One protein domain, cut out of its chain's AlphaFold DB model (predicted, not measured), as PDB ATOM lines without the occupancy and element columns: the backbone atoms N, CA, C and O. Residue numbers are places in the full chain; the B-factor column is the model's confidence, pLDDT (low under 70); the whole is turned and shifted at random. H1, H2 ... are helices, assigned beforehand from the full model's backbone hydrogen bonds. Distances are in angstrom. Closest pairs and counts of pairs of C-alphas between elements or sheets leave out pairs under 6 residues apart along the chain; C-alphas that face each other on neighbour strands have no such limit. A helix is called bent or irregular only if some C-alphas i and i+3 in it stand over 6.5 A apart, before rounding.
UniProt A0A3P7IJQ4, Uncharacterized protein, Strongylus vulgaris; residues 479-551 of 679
ATOM      1  N   GLU A 479      81.687  77.055 158.794       76.50
ATOM      2  CA  GLU A 479      81.275  77.979 157.737       76.50
ATOM      3  C   GLU A 479      79.761  77.871 157.474       76.50
ATOM      4  O   GLU A 479      79.091  78.891 157.321       76.50
ATOM      5  N   LEU A 480      79.194  76.661 157.501       78.56
ATOM      6  CA  LEU A 480      77.757  76.425 157.332       78.56
ATOM      7  C   LEU A 480      76.943  76.901 158.546       78.56
ATOM      8  O   LEU A 480      75.868  77.478 158.376       78.56
ATOM      9  N   GLU A 481      77.449  76.689 159.762       84.31
ATOM     10  CA  GLU A 481      76.809  77.157 161.003       84.31
ATOM     11  C   GLU A 481      76.730  78.695 161.041       84.31
ATOM     12  O   GLU A 481      75.691  79.274 161.367       84.31
ATOM     13  N   GLU A 482      77.807  79.369 160.628       82.62
ATOM     14  CA  GLU A 482      77.864  80.830 160.521       82.62
ATOM     15  C   GLU A 482      76.939  81.356 159.408       82.62
ATOM     16  O   GLU A 482      76.280  82.377 159.607       82.62
ATOM     17  N   ILE A 483      76.818  80.653 158.269       77.88
ATOM     18  CA  ILE A 483      75.835  80.991 157.220       77.88
ATOM     19  C   ILE A 483      74.415  80.907 157.784       77.88
ATOM     20  O   ILE A 483      73.659  81.869 157.655       77.88
ATOM     21  N   LYS A 484      74.056  79.811 158.466       84.44
ATOM     22  CA  LYS A 484      72.728  79.650 159.088       84.44
ATOM     23  C   LYS A 484      72.441  80.748 160.114       84.44
ATOM     24  O   LYS A 484      71.341  81.300 160.135       84.44
ATOM     25  N   ARG A 485      73.437  81.106 160.933       89.75
ATOM     26  CA  ARG A 485      73.330  82.204 161.905       89.75
ATOM     27  C   ARG A 485      73.055  83.544 161.218       89.75
ATOM     28  O   ARG A 485      72.180  84.279 161.666       89.75
ATOM     29  N   LEU A 486      73.772  83.855 160.137       80.69
ATOM     30  CA  LEU A 486      73.604  85.107 159.394       80.69
ATOM     31  C   LEU A 486      72.292  85.155 158.612       80.69
ATOM     32  O   LEU A 486      71.690  86.221 158.544       80.69
ATOM     33  N   ILE A 487      71.817  84.030 158.068       84.12
ATOM     34  CA  ILE A 487      70.490  83.945 157.435       84.12
ATOM     35  C   ILE A 487      69.416  84.312 158.459       84.12
ATOM     36  O   ILE A 487      68.643  85.235 158.215       84.12
ATOM     37  N   LYS A 488      69.447  83.693 159.645       88.38
ATOM     38  CA  LYS A 488      68.502  83.997 160.727       88.38
ATOM     39  C   LYS A 488      68.568  85.466 161.172       88.38
ATOM     40  O   LYS A 488      67.534  86.095 161.366       88.38
ATOM     41  N   GLU A 489      69.771  86.039 161.285       84.94
ATOM     42  CA  GLU A 489      69.949  87.470 161.598       84.94
ATOM     43  C   GLU A 489      69.402  88.381 160.477       84.94
ATOM     44  O   GLU A 489      68.891  89.470 160.743       84.94
ATOM     45  N   THR A 490      69.480  87.937 159.219       80.12
ATOM     46  CA  THR A 490      68.936  88.663 158.061       80.12
ATOM     47  C   THR A 490      67.411  88.602 158.037       80.12
ATOM     48  O   THR A 490      66.778  89.629 157.807       80.12
ATOM     49  N   GLU A 491      66.812  87.450 158.339       85.62
ATOM     50  CA  GLU A 491      65.358  87.281 158.467       85.62
ATOM     51  C   GLU A 491      64.775  88.159 159.582       85.62
ATOM     52  O   GLU A 491      63.790  88.867 159.369       85.62
ATOM     53  N   GLU A 492      65.414  88.179 160.755       85.44
ATOM     54  CA  GLU A 492      64.987  89.017 161.879       85.44
ATOM     55  C   GLU A 492      65.059  90.512 161.523       85.44
ATOM     56  O   GLU A 492      64.109  91.261 161.767       85.44
ATOM     57  N   LYS A 493      66.129  90.950 160.841       81.12
ATOM     58  CA  LYS A 493      66.239  92.339 160.361       81.12
ATOM     59  C   LYS A 493      65.256  92.672 159.244       81.12
ATOM     60  O   LYS A 493      64.792  93.807 159.189       81.12
ATOM     61  N   LEU A 494      64.911  91.730 158.367       81.12
ATOM     62  CA  LEU A 494      63.881  91.940 157.346       81.12
ATOM     63  C   LEU A 494      62.516  92.202 157.987       81.12
ATOM     64  O   LEU A 494      61.825  93.132 157.569       81.12
ATOM     65  N   LEU A 495      62.166  91.460 159.042       83.75
ATOM     66  CA  LEU A 495      60.947  91.708 159.816       83.75
ATOM     67  C   LEU A 495      60.963  93.100 160.465       83.75
ATOM     68  O   LEU A 495      59.952  93.805 160.431       83.75
ATOM     69  N   ASP A 496      62.102  93.535 161.003       79.62
ATOM     70  CA  ASP A 496      62.242  94.877 161.575       79.62
ATOM     71  C   ASP A 496      62.183  95.989 160.516       79.62
ATOM     72  O   ASP A 496      61.552  97.025 160.737       79.62
ATOM     73  N   LEU A 497      62.787  95.798 159.343       79.69
ATOM     74  CA  LEU A 497      62.702  96.746 158.227       79.69
ATOM     75  C   LEU A 497      61.278  96.836 157.663       79.69
ATOM     76  O   LEU A 497      60.820  97.938 157.343       79.69
ATOM     77  N   GLN A 498      60.565  95.709 157.599       79.69
ATOM     78  CA  GLN A 498      59.160  95.640 157.203       79.69
ATOM     79  C   GLN A 498      58.257  96.356 158.213       79.69
ATOM     80  O   GLN A 498      57.431  97.175 157.815       79.69
ATOM     81  N   ARG A 499      58.465  96.141 159.520       80.06
ATOM     82  CA  ARG A 499      57.750  96.869 160.586       80.06
ATOM     83  C   ARG A 499      57.991  98.378 160.540       80.06
ATOM     84  O   ARG A 499      57.089  99.146 160.857       80.06
ATOM     85  N   ASN A 500      59.186  98.801 160.132       79.62
ATOM     86  CA  ASN A 500      59.572 100.210 160.038       79.62
ATOM     87  C   ASN A 500      59.302 100.845 158.657       79.62
ATOM     88  O   ASN A 500      59.778 101.956 158.411       79.62
ATOM     89  N   ALA A 501      58.577 100.162 157.760       79.19
ATOM     90  CA  ALA A 501      58.221 100.633 156.414       79.19
ATOM     91  C   ALA A 501      59.421 101.124 155.568       79.19
ATOM     92  O   ALA A 501      59.328 102.104 154.826       79.19
ATOM     93  N   ARG A 502      60.581 100.458 155.673       77.25
ATOM     94  CA  ARG A 502      61.807 100.834 154.940       77.25
ATOM     95  C   ARG A 502      61.934 100.129 153.591       77.25
ATOM     96  O   ARG A 502      62.881  99.386 153.337       77.25
ATOM     97  N   GLU A 503      60.992 100.407 152.697       79.38
ATOM     98  CA  GLU A 503      60.851  99.740 151.391       79.38
ATOM     99  C   GLU A 503      62.102  99.820 150.498       79.38
ATOM    100  O   GLU A 503      62.416  98.874 149.774       79.38
ATOM    101  N   ALA A 504      62.860 100.919 150.570       77.00
ATOM    102  CA  ALA A 504      64.089 101.083 149.793       77.00
ATOM    103  C   ALA A 504      65.213 100.138 150.254       77.00
ATOM    104  O   ALA A 504      65.914  99.569 149.422       77.00
ATOM    105  N   GLU A 505      65.369  99.940 151.567       80.62
ATOM    106  CA  GLU A 505      66.378  99.033 152.136       80.62
ATOM    107  C   GLU A 505      65.980  97.572 151.881       80.62
ATOM    108  O   GLU A 505      66.814  96.770 151.465       80.62
ATOM    109  N   LEU A 506      64.686  97.256 152.008       81.50
ATOM    110  CA  LEU A 506      64.135  95.951 151.631       81.50
ATOM    111  C   LEU A 506      64.397  95.632 150.155       81.50
ATOM    112  O   LEU A 506      64.865  94.543 149.836       81.50
ATOM    113  N   SER A 507      64.165  96.592 149.258       83.19
ATOM    114  CA  SER A 507      64.396  96.406 147.821       83.19
ATOM    115  C   SER A 507      65.860  96.092 147.501       83.19
ATOM    116  O   SER A 507      66.124  95.244 146.653       83.19
ATOM    117  N   VAL A 508      66.812  96.727 148.193       85.19
ATOM    118  CA  VAL A 508      68.249  96.442 148.032       85.19
ATOM    119  C   VAL A 508      68.591  95.034 148.522       85.19
ATOM    120  O   VAL A 508      69.347  94.330 147.856       85.19
ATOM    121  N   ILE A 509      68.004  94.592 149.639       85.69
ATOM    122  CA  ILE A 509      68.221  93.235 150.161       85.69
ATOM    123  C   ILE A 509      67.628  92.186 149.208       85.69
ATOM    124  O   ILE A 509      68.325  91.237 148.856       85.69
ATOM    125  N   PHE A 510      66.404  92.380 148.705       86.31
ATOM    126  CA  PHE A 510      65.765  91.456 147.754       86.31
ATOM    127  C   PHE A 510      66.456  91.406 146.382       86.31
ATOM    128  O   PHE A 510      66.421  90.380 145.702       86.31
ATOM    129  N   GLN A 511      67.099  92.499 145.962       88.00
ATOM    130  CA  GLN A 511      67.896  92.539 144.731       88.00
ATOM    131  C   GLN A 511      69.314  91.982 144.913       88.00
ATOM    132  O   GLN A 511      70.014  91.789 143.917       88.00
ATOM    133  N   SER A 512      69.749  91.721 146.151       90.50
ATOM    134  CA  SER A 512      71.086  91.195 146.412       90.50
ATOM    135  C   SER A 512      71.234  89.756 145.919       90.50
ATOM    136  O   SER A 512      70.320  88.929 146.026       90.50
ATOM    137  N   ARG A 513      72.417  89.445 145.384       88.88
ATOM    138  CA  ARG A 513      72.718  88.114 144.855       88.88
ATOM    139  C   ARG A 513      72.792  87.094 145.984       88.88
ATOM    140  O   ARG A 513      72.317  85.972 145.811       88.88
ATOM    141  N   ALA A 514      73.317  87.488 147.144       86.31
ATOM    142  CA  ALA A 514      73.323  86.654 148.341       86.31
ATOM    143  C   ALA A 514      71.917  86.195 148.741       86.31
ATOM    144  O   ALA A 514      71.721  85.006 148.978       86.31
ATOM    145  N   PHE A 515      70.932  87.099 148.766       87.12
ATOM    146  CA  PHE A 515      69.568  86.745 149.157       87.12
ATOM    147  C   PHE A 515      68.898  85.803 148.145       87.12
ATOM    148  O   PHE A 515      68.273  84.823 148.545       87.12
ATOM    149  N   GLN A 516      69.093  86.033 146.843       89.00
ATOM    150  CA  GLN A 516      68.611  85.124 145.792       89.00
ATOM    151  C   GLN A 516      69.252  83.737 145.911       89.00
ATOM    152  O   GLN A 516      68.552  82.733 145.891       89.00
ATOM    153  N   THR A 517      70.565  83.686 146.144       85.69
ATOM    154  CA  THR A 517      71.311  82.427 146.289       85.69
ATOM    155  C   THR A 517      70.855  81.646 147.527       85.69
ATOM    156  O   THR A 517      70.672  80.436 147.457       85.69
ATOM    157  N   VAL A 518      70.611  82.325 148.656       86.50
ATOM    158  CA  VAL A 518      70.040  81.698 149.862       86.50
ATOM    159  C   VAL A 518      68.623  81.184 149.598       86.50
ATOM    160  O   VAL A 518      68.308  80.063 149.989       86.50
ATOM    161  N   SER A 519      67.784  81.965 148.911       86.62
ATOM    162  CA  SER A 519      66.404  81.581 148.599       86.62
ATOM    163  C   SER A 519      66.313  80.404 147.624       86.62
ATOM    164  O   SER A 519      65.392  79.602 147.739       86.62
ATOM    165  N   GLU A 520      67.230  80.310 146.660       88.25
ATOM    166  CA  GLU A 520      67.285  79.213 145.684       88.25
ATOM    167  C   GLU A 520      67.815  77.919 146.307       88.25
ATOM    168  O   GLU A 520      67.353  76.830 145.969       88.25
ATOM    169  N   LEU A 521      68.778  78.025 147.226       85.12
ATOM    170  CA  LEU A 521      69.391  76.860 147.860       85.12
ATOM    171  C   LEU A 521      68.571  76.333 149.037       85.12
ATOM    172  O   LEU A 521      68.547  75.120 149.243       85.12
ATOM    173  N   GLY A 522      67.903  77.201 149.803       85.31
ATOM    174  CA  GLY A 522      67.168  76.817 151.009       85.31
ATOM    175  C   GLY A 522      68.035  75.975 151.952       85.31
ATOM    176  O   GLY A 522      69.155  76.354 152.301       85.31
ATOM    177  N   ASP A 523      67.554  74.780 152.301       77.88
ATOM    178  CA  ASP A 523      68.283  73.824 153.147       77.88
ATOM    179  C   ASP A 523      69.495  73.172 152.454       77.88
ATOM    180  O   ASP A 523      70.337  72.559 153.114       77.88
ATOM    181  N   ASN A 524      69.643  73.334 151.135       84.81
ATOM    182  CA  ASN A 524      70.728  72.755 150.340       84.81
ATOM    183  C   ASN A 524      72.017  73.590 150.338       84.81
ATOM    184  O   ASN A 524      72.926  73.326 149.551       84.81
ATOM    185  N   ALA A 525      72.157  74.565 151.240       78.06
ATOM    186  CA  ALA A 525      73.370  75.379 151.375       78.06
ATOM    187  C   ALA A 525      74.648  74.553 151.660       78.06
ATOM    188  O   ALA A 525      75.763  75.036 151.452       78.06
ATOM    189  N   TYR A 526      74.508  73.296 152.103       80.31
ATOM    190  CA  TYR A 526      75.630  72.370 152.281       80.31
ATOM    191  C   TYR A 526      76.292  71.949 150.956       80.31
ATOM    192  O   TYR A 526      77.463  71.579 150.989       80.31
ATOM    193  N   LEU A 527      75.586  72.052 149.819       83.75
ATOM    194  CA  LEU A 527      76.091  71.728 148.476       83.75
ATOM    195  C   LEU A 527      77.026  72.798 147.894       83.75
ATOM    196  O   LEU A 527      77.625  72.575 146.845       83.75
ATOM    197  N   LEU A 528      77.139  73.961 148.540       85.62
ATOM    198  CA  LEU A 528      78.026  75.027 148.086       85.62
ATOM    199  C   LEU A 528      79.495  74.669 148.309       85.62
ATOM    200  O   LEU A 528      79.892  74.233 149.395       85.62
ATOM    201  N   ASP A 529      80.321  74.978 147.313       90.12
ATOM    202  CA  ASP A 529      81.768  74.899 147.452       90.12
ATOM    203  C   ASP A 529      82.261  75.892 148.509       90.12
ATOM    204  O   ASP A 529      81.695  76.972 148.704       90.12
ATOM    205  N   ARG A 530      83.393  75.581 149.146       84.50
ATOM    206  CA  ARG A 530      84.008  76.429 150.181       84.50
ATOM    207  C   ARG A 530      84.169  77.895 149.747       84.50
ATOM    208  O   ARG A 530      83.864  78.817 150.498       84.50
ATOM    209  N   ASN A 531      84.584  78.123 148.501       86.88
ATOM    210  CA  ASN A 531      84.739  79.473 147.949       86.88
ATOM    211  C   ASN A 531      83.394  80.201 147.789       86.88
ATOM    212  O   ASN A 531      83.318  81.409 148.010       86.88
ATOM    213  N   GLN A 532      82.328  79.478 147.438       86.75
ATOM    214  CA  GLN A 532      80.978  80.034 147.317       86.75
ATOM    215  C   GLN A 532      80.396  80.354 148.699       86.75
ATOM    216  O   GLN A 532      79.836  81.434 148.880       86.75
ATOM    217  N   LYS A 533      80.613  79.478 149.691       85.38
ATOM    218  CA  LYS A 533      80.258  79.715 151.101       85.38
ATOM    219  C   LYS A 533      80.922  80.985 151.640       85.38
ATOM    220  O   LYS A 533      80.246  81.843 152.200       85.38
ATOM    221  N   GLN A 534      82.225  81.166 151.411       84.12
ATOM    222  CA  GLN A 534      82.945  82.368 151.851       84.12
ATOM    223  C   GLN A 534      82.489  83.648 151.139       84.12
ATOM    224  O   GLN A 534      82.417  84.708 151.766       84.12
ATOM    225  N   PHE A 535      82.163  83.565 149.847       87.75
ATOM    226  CA  PHE A 535      81.622  84.698 149.099       87.75
ATOM    227  C   PHE A 535      80.244  85.113 149.635       87.75
ATOM    228  O   PHE A 535      80.034  86.287 149.942       87.75
ATOM    229  N   LEU A 536      79.355  84.139 149.850       85.31
ATOM    230  CA  LEU A 536      78.024  84.341 150.422       85.31
ATOM    231  C   LEU A 536      78.100  84.938 151.837       85.31
ATOM    232  O   LEU A 536      77.388  85.889 152.151       85.31
ATOM    233  N   LEU A 537      79.021  84.443 152.670       82.56
ATOM    234  CA  LEU A 537      79.288  84.985 154.005       82.56
ATOM    235  C   LEU A 537      79.712  86.457 153.973       82.56
ATOM    236  O   LEU A 537      79.269  87.241 154.814       82.56
ATOM    237  N   ARG A 538      80.583  86.844 153.033       89.69
ATOM    238  CA  ARG A 538      81.042  88.233 152.899       89.69
ATOM    239  C   ARG A 538      79.891  89.155 152.497       89.69
ATOM    240  O   ARG A 538      79.723  90.202 153.116       89.69
ATOM    241  N   GLU A 539      79.095  88.743 151.517       89.12
ATOM    242  CA  GLU A 539      77.984  89.537 150.986       89.12
ATOM    243  C   GLU A 539      76.832  89.662 152.007       89.12
ATOM    244  O   GLU A 539      76.320  90.760 152.223       89.12
ATOM    245  N   LEU A 540      76.498  88.593 152.746       84.56
ATOM    246  CA  LEU A 540      75.525  88.654 153.849       84.56
ATOM    247  C   LEU A 540      75.985  89.589 154.979       84.56
ATOM    248  O   LEU A 540      75.191  90.385 155.484       84.56
ATOM    249  N   LYS A 541      77.269  89.551 155.362       87.25
ATOM    250  CA  LYS A 541      77.823  90.480 156.367       87.25
ATOM    251  C   LYS A 541      77.763  91.933 155.890       87.25
ATOM    252  O   LYS A 541      77.461  92.825 156.685       87.25
ATOM    253  N   GLU A 542      78.006  92.175 154.606       88.19
ATOM    254  CA  GLU A 542      77.909  93.504 154.008       88.19
ATOM    255  C   GLU A 542      76.463  94.029 154.015       88.19
ATOM    256  O   GLU A 542      76.234  95.148 154.487       88.19
ATOM    257  N   LEU A 543      75.481  93.208 153.629       84.75
ATOM    258  CA  LEU A 543      74.052  93.551 153.690       84.75
ATOM    259  C   LEU A 543      73.596  93.871 155.117       84.75
ATOM    260  O   LEU A 543      72.961  94.901 155.355       84.75
ATOM    261  N   LEU A 544      73.983  93.040 156.087       80.00
ATOM    262  CA  LEU A 544      73.656  93.243 157.500       80.00
ATOM    263  C   LEU A 544      74.300  94.505 158.090       80.00
ATOM    264  O   LEU A 544      73.740  95.086 159.023       80.00
ATOM    265  N   SER A 545      75.454  94.930 157.565       83.06
ATOM    266  CA  SER A 545      76.118  96.172 157.974       83.06
ATOM    267  C   SER A 545      75.441  97.423 157.399       83.06
ATOM    268  O   SER A 545      75.345  98.437 158.092       83.06
ATOM    269  N   HIS A 546      74.903  97.339 156.178       77.38
ATOM    270  CA  HIS A 546      74.159  98.428 155.535       77.38
ATOM    271  C   HIS A 546      72.748  98.588 156.117       77.38
ATOM    272  O   HIS A 546      72.252  99.707 156.222       77.38
ATOM    273  N   ALA A 547      72.141  97.487 156.568       69.19
ATOM    274  CA  ALA A 547      70.843  97.458 157.244       69.19
ATOM    275  C   ALA A 547      70.899  97.849 158.742       69.19
ATOM    276  O   ALA A 547      69.924  97.676 159.472       69.19
ATOM    277  N   GLY A 548      72.039  98.347 159.239       64.38
ATOM    278  CA  GLY A 548      72.211  98.725 160.643       64.38
ATOM    279  C   GLY A 548      71.352  99.928 161.090       64.38
ATOM    280  O   GLY A 548      70.938 100.763 160.279       64.38
ATOM    281  N   PRO A 549      71.089 100.079 162.403       56.56
ATOM    282  CA  PRO A 549      70.196 101.109 162.927       56.56
ATOM    283  C   PRO A 549      70.762 102.523 162.711       56.56
ATOM    284  O   PRO A 549      71.654 102.988 163.420       56.56
ATOM    285  N   LYS A 550      70.164 103.267 161.773       58.78
ATOM    286  CA  LYS A 550      70.396 104.708 161.536       58.78
ATOM    287  C   LYS A 550      69.954 105.639 162.683       58.78
ATOM    288  O   LYS A 550      69.880 106.852 162.488       58.78
ATOM    289  N   GLU A 551      69.720 105.144 163.901       54.09
ATOM    290  CA  GLU A 551      69.435 105.999 165.071       54.09
ATOM    291  C   GLU A 551      70.530 107.052 165.319       54.09
ATOM    292  O   GLU A 551      70.249 108.143 165.822       54.09
TER     293      GLU A 551
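Overview. This is residues 479 to 551 of the 679 residues of an uncharacterized protein of Strongylus vulgaris (UniProt A0A3P7IJQ4). Two long helices, H1 and H4, run side by side the same way, and between them in the chain H2, then H3, lead back along one side of the pair. The 73 printed residues have four named helices, H1 to H4, and no named strand: all helix. The whole is compact, radius of gyration of the C-alphas 12.2 A, spanning 36 by 21 by 16 A.

Arrangement. Start at H1, residues 479 to 499; it touches H4, residues 530 to 546, at a shallow tilt of 28 degrees, closest C-alphas Ile 483 and Leu 537, 6.2 A. Its residues 494 to 498 alone touch H2, residues 503 to 511, a hairpin, closest C-alphas Leu 497 and Leu 506, 6.8 A. H3, residues 513 to 527, touches H4 with residues 514 to 515 alone, a hairpin, closest C-alphas Ala 514 and Leu 536, 5.6 A. H1, H3 and H4 form an up-and-down bundle, each running against the one before; H1 and H3 only just touch, with 3 pairs of C-alphas within 8 A, closest Leu 480 and Tyr 526, 6.8 A. Every O i to N i+4 pair is within hydrogen-bond range in H1, H2 and H4, but 6 of 11 in H3.

Along the chain. Find C-alpha 479 at (81.275, 77.979, 157.737); H1 runs 30.3 A. H2 spans 12.1 A; H3, 17.1 A, is irregular, with C-alphas 520 and 523 9.3 A apart. H4, 24.7 A, ends at C-alpha 546, (74.159, 98.428, 155.535).

Size, cuts and confidence. The farthest C-alphas, Leu 527 and Glu 551, are 38.7 A apart. The printed part has no cut, its three links are tight, and pLDDT is under 70 in residues 547 to 551.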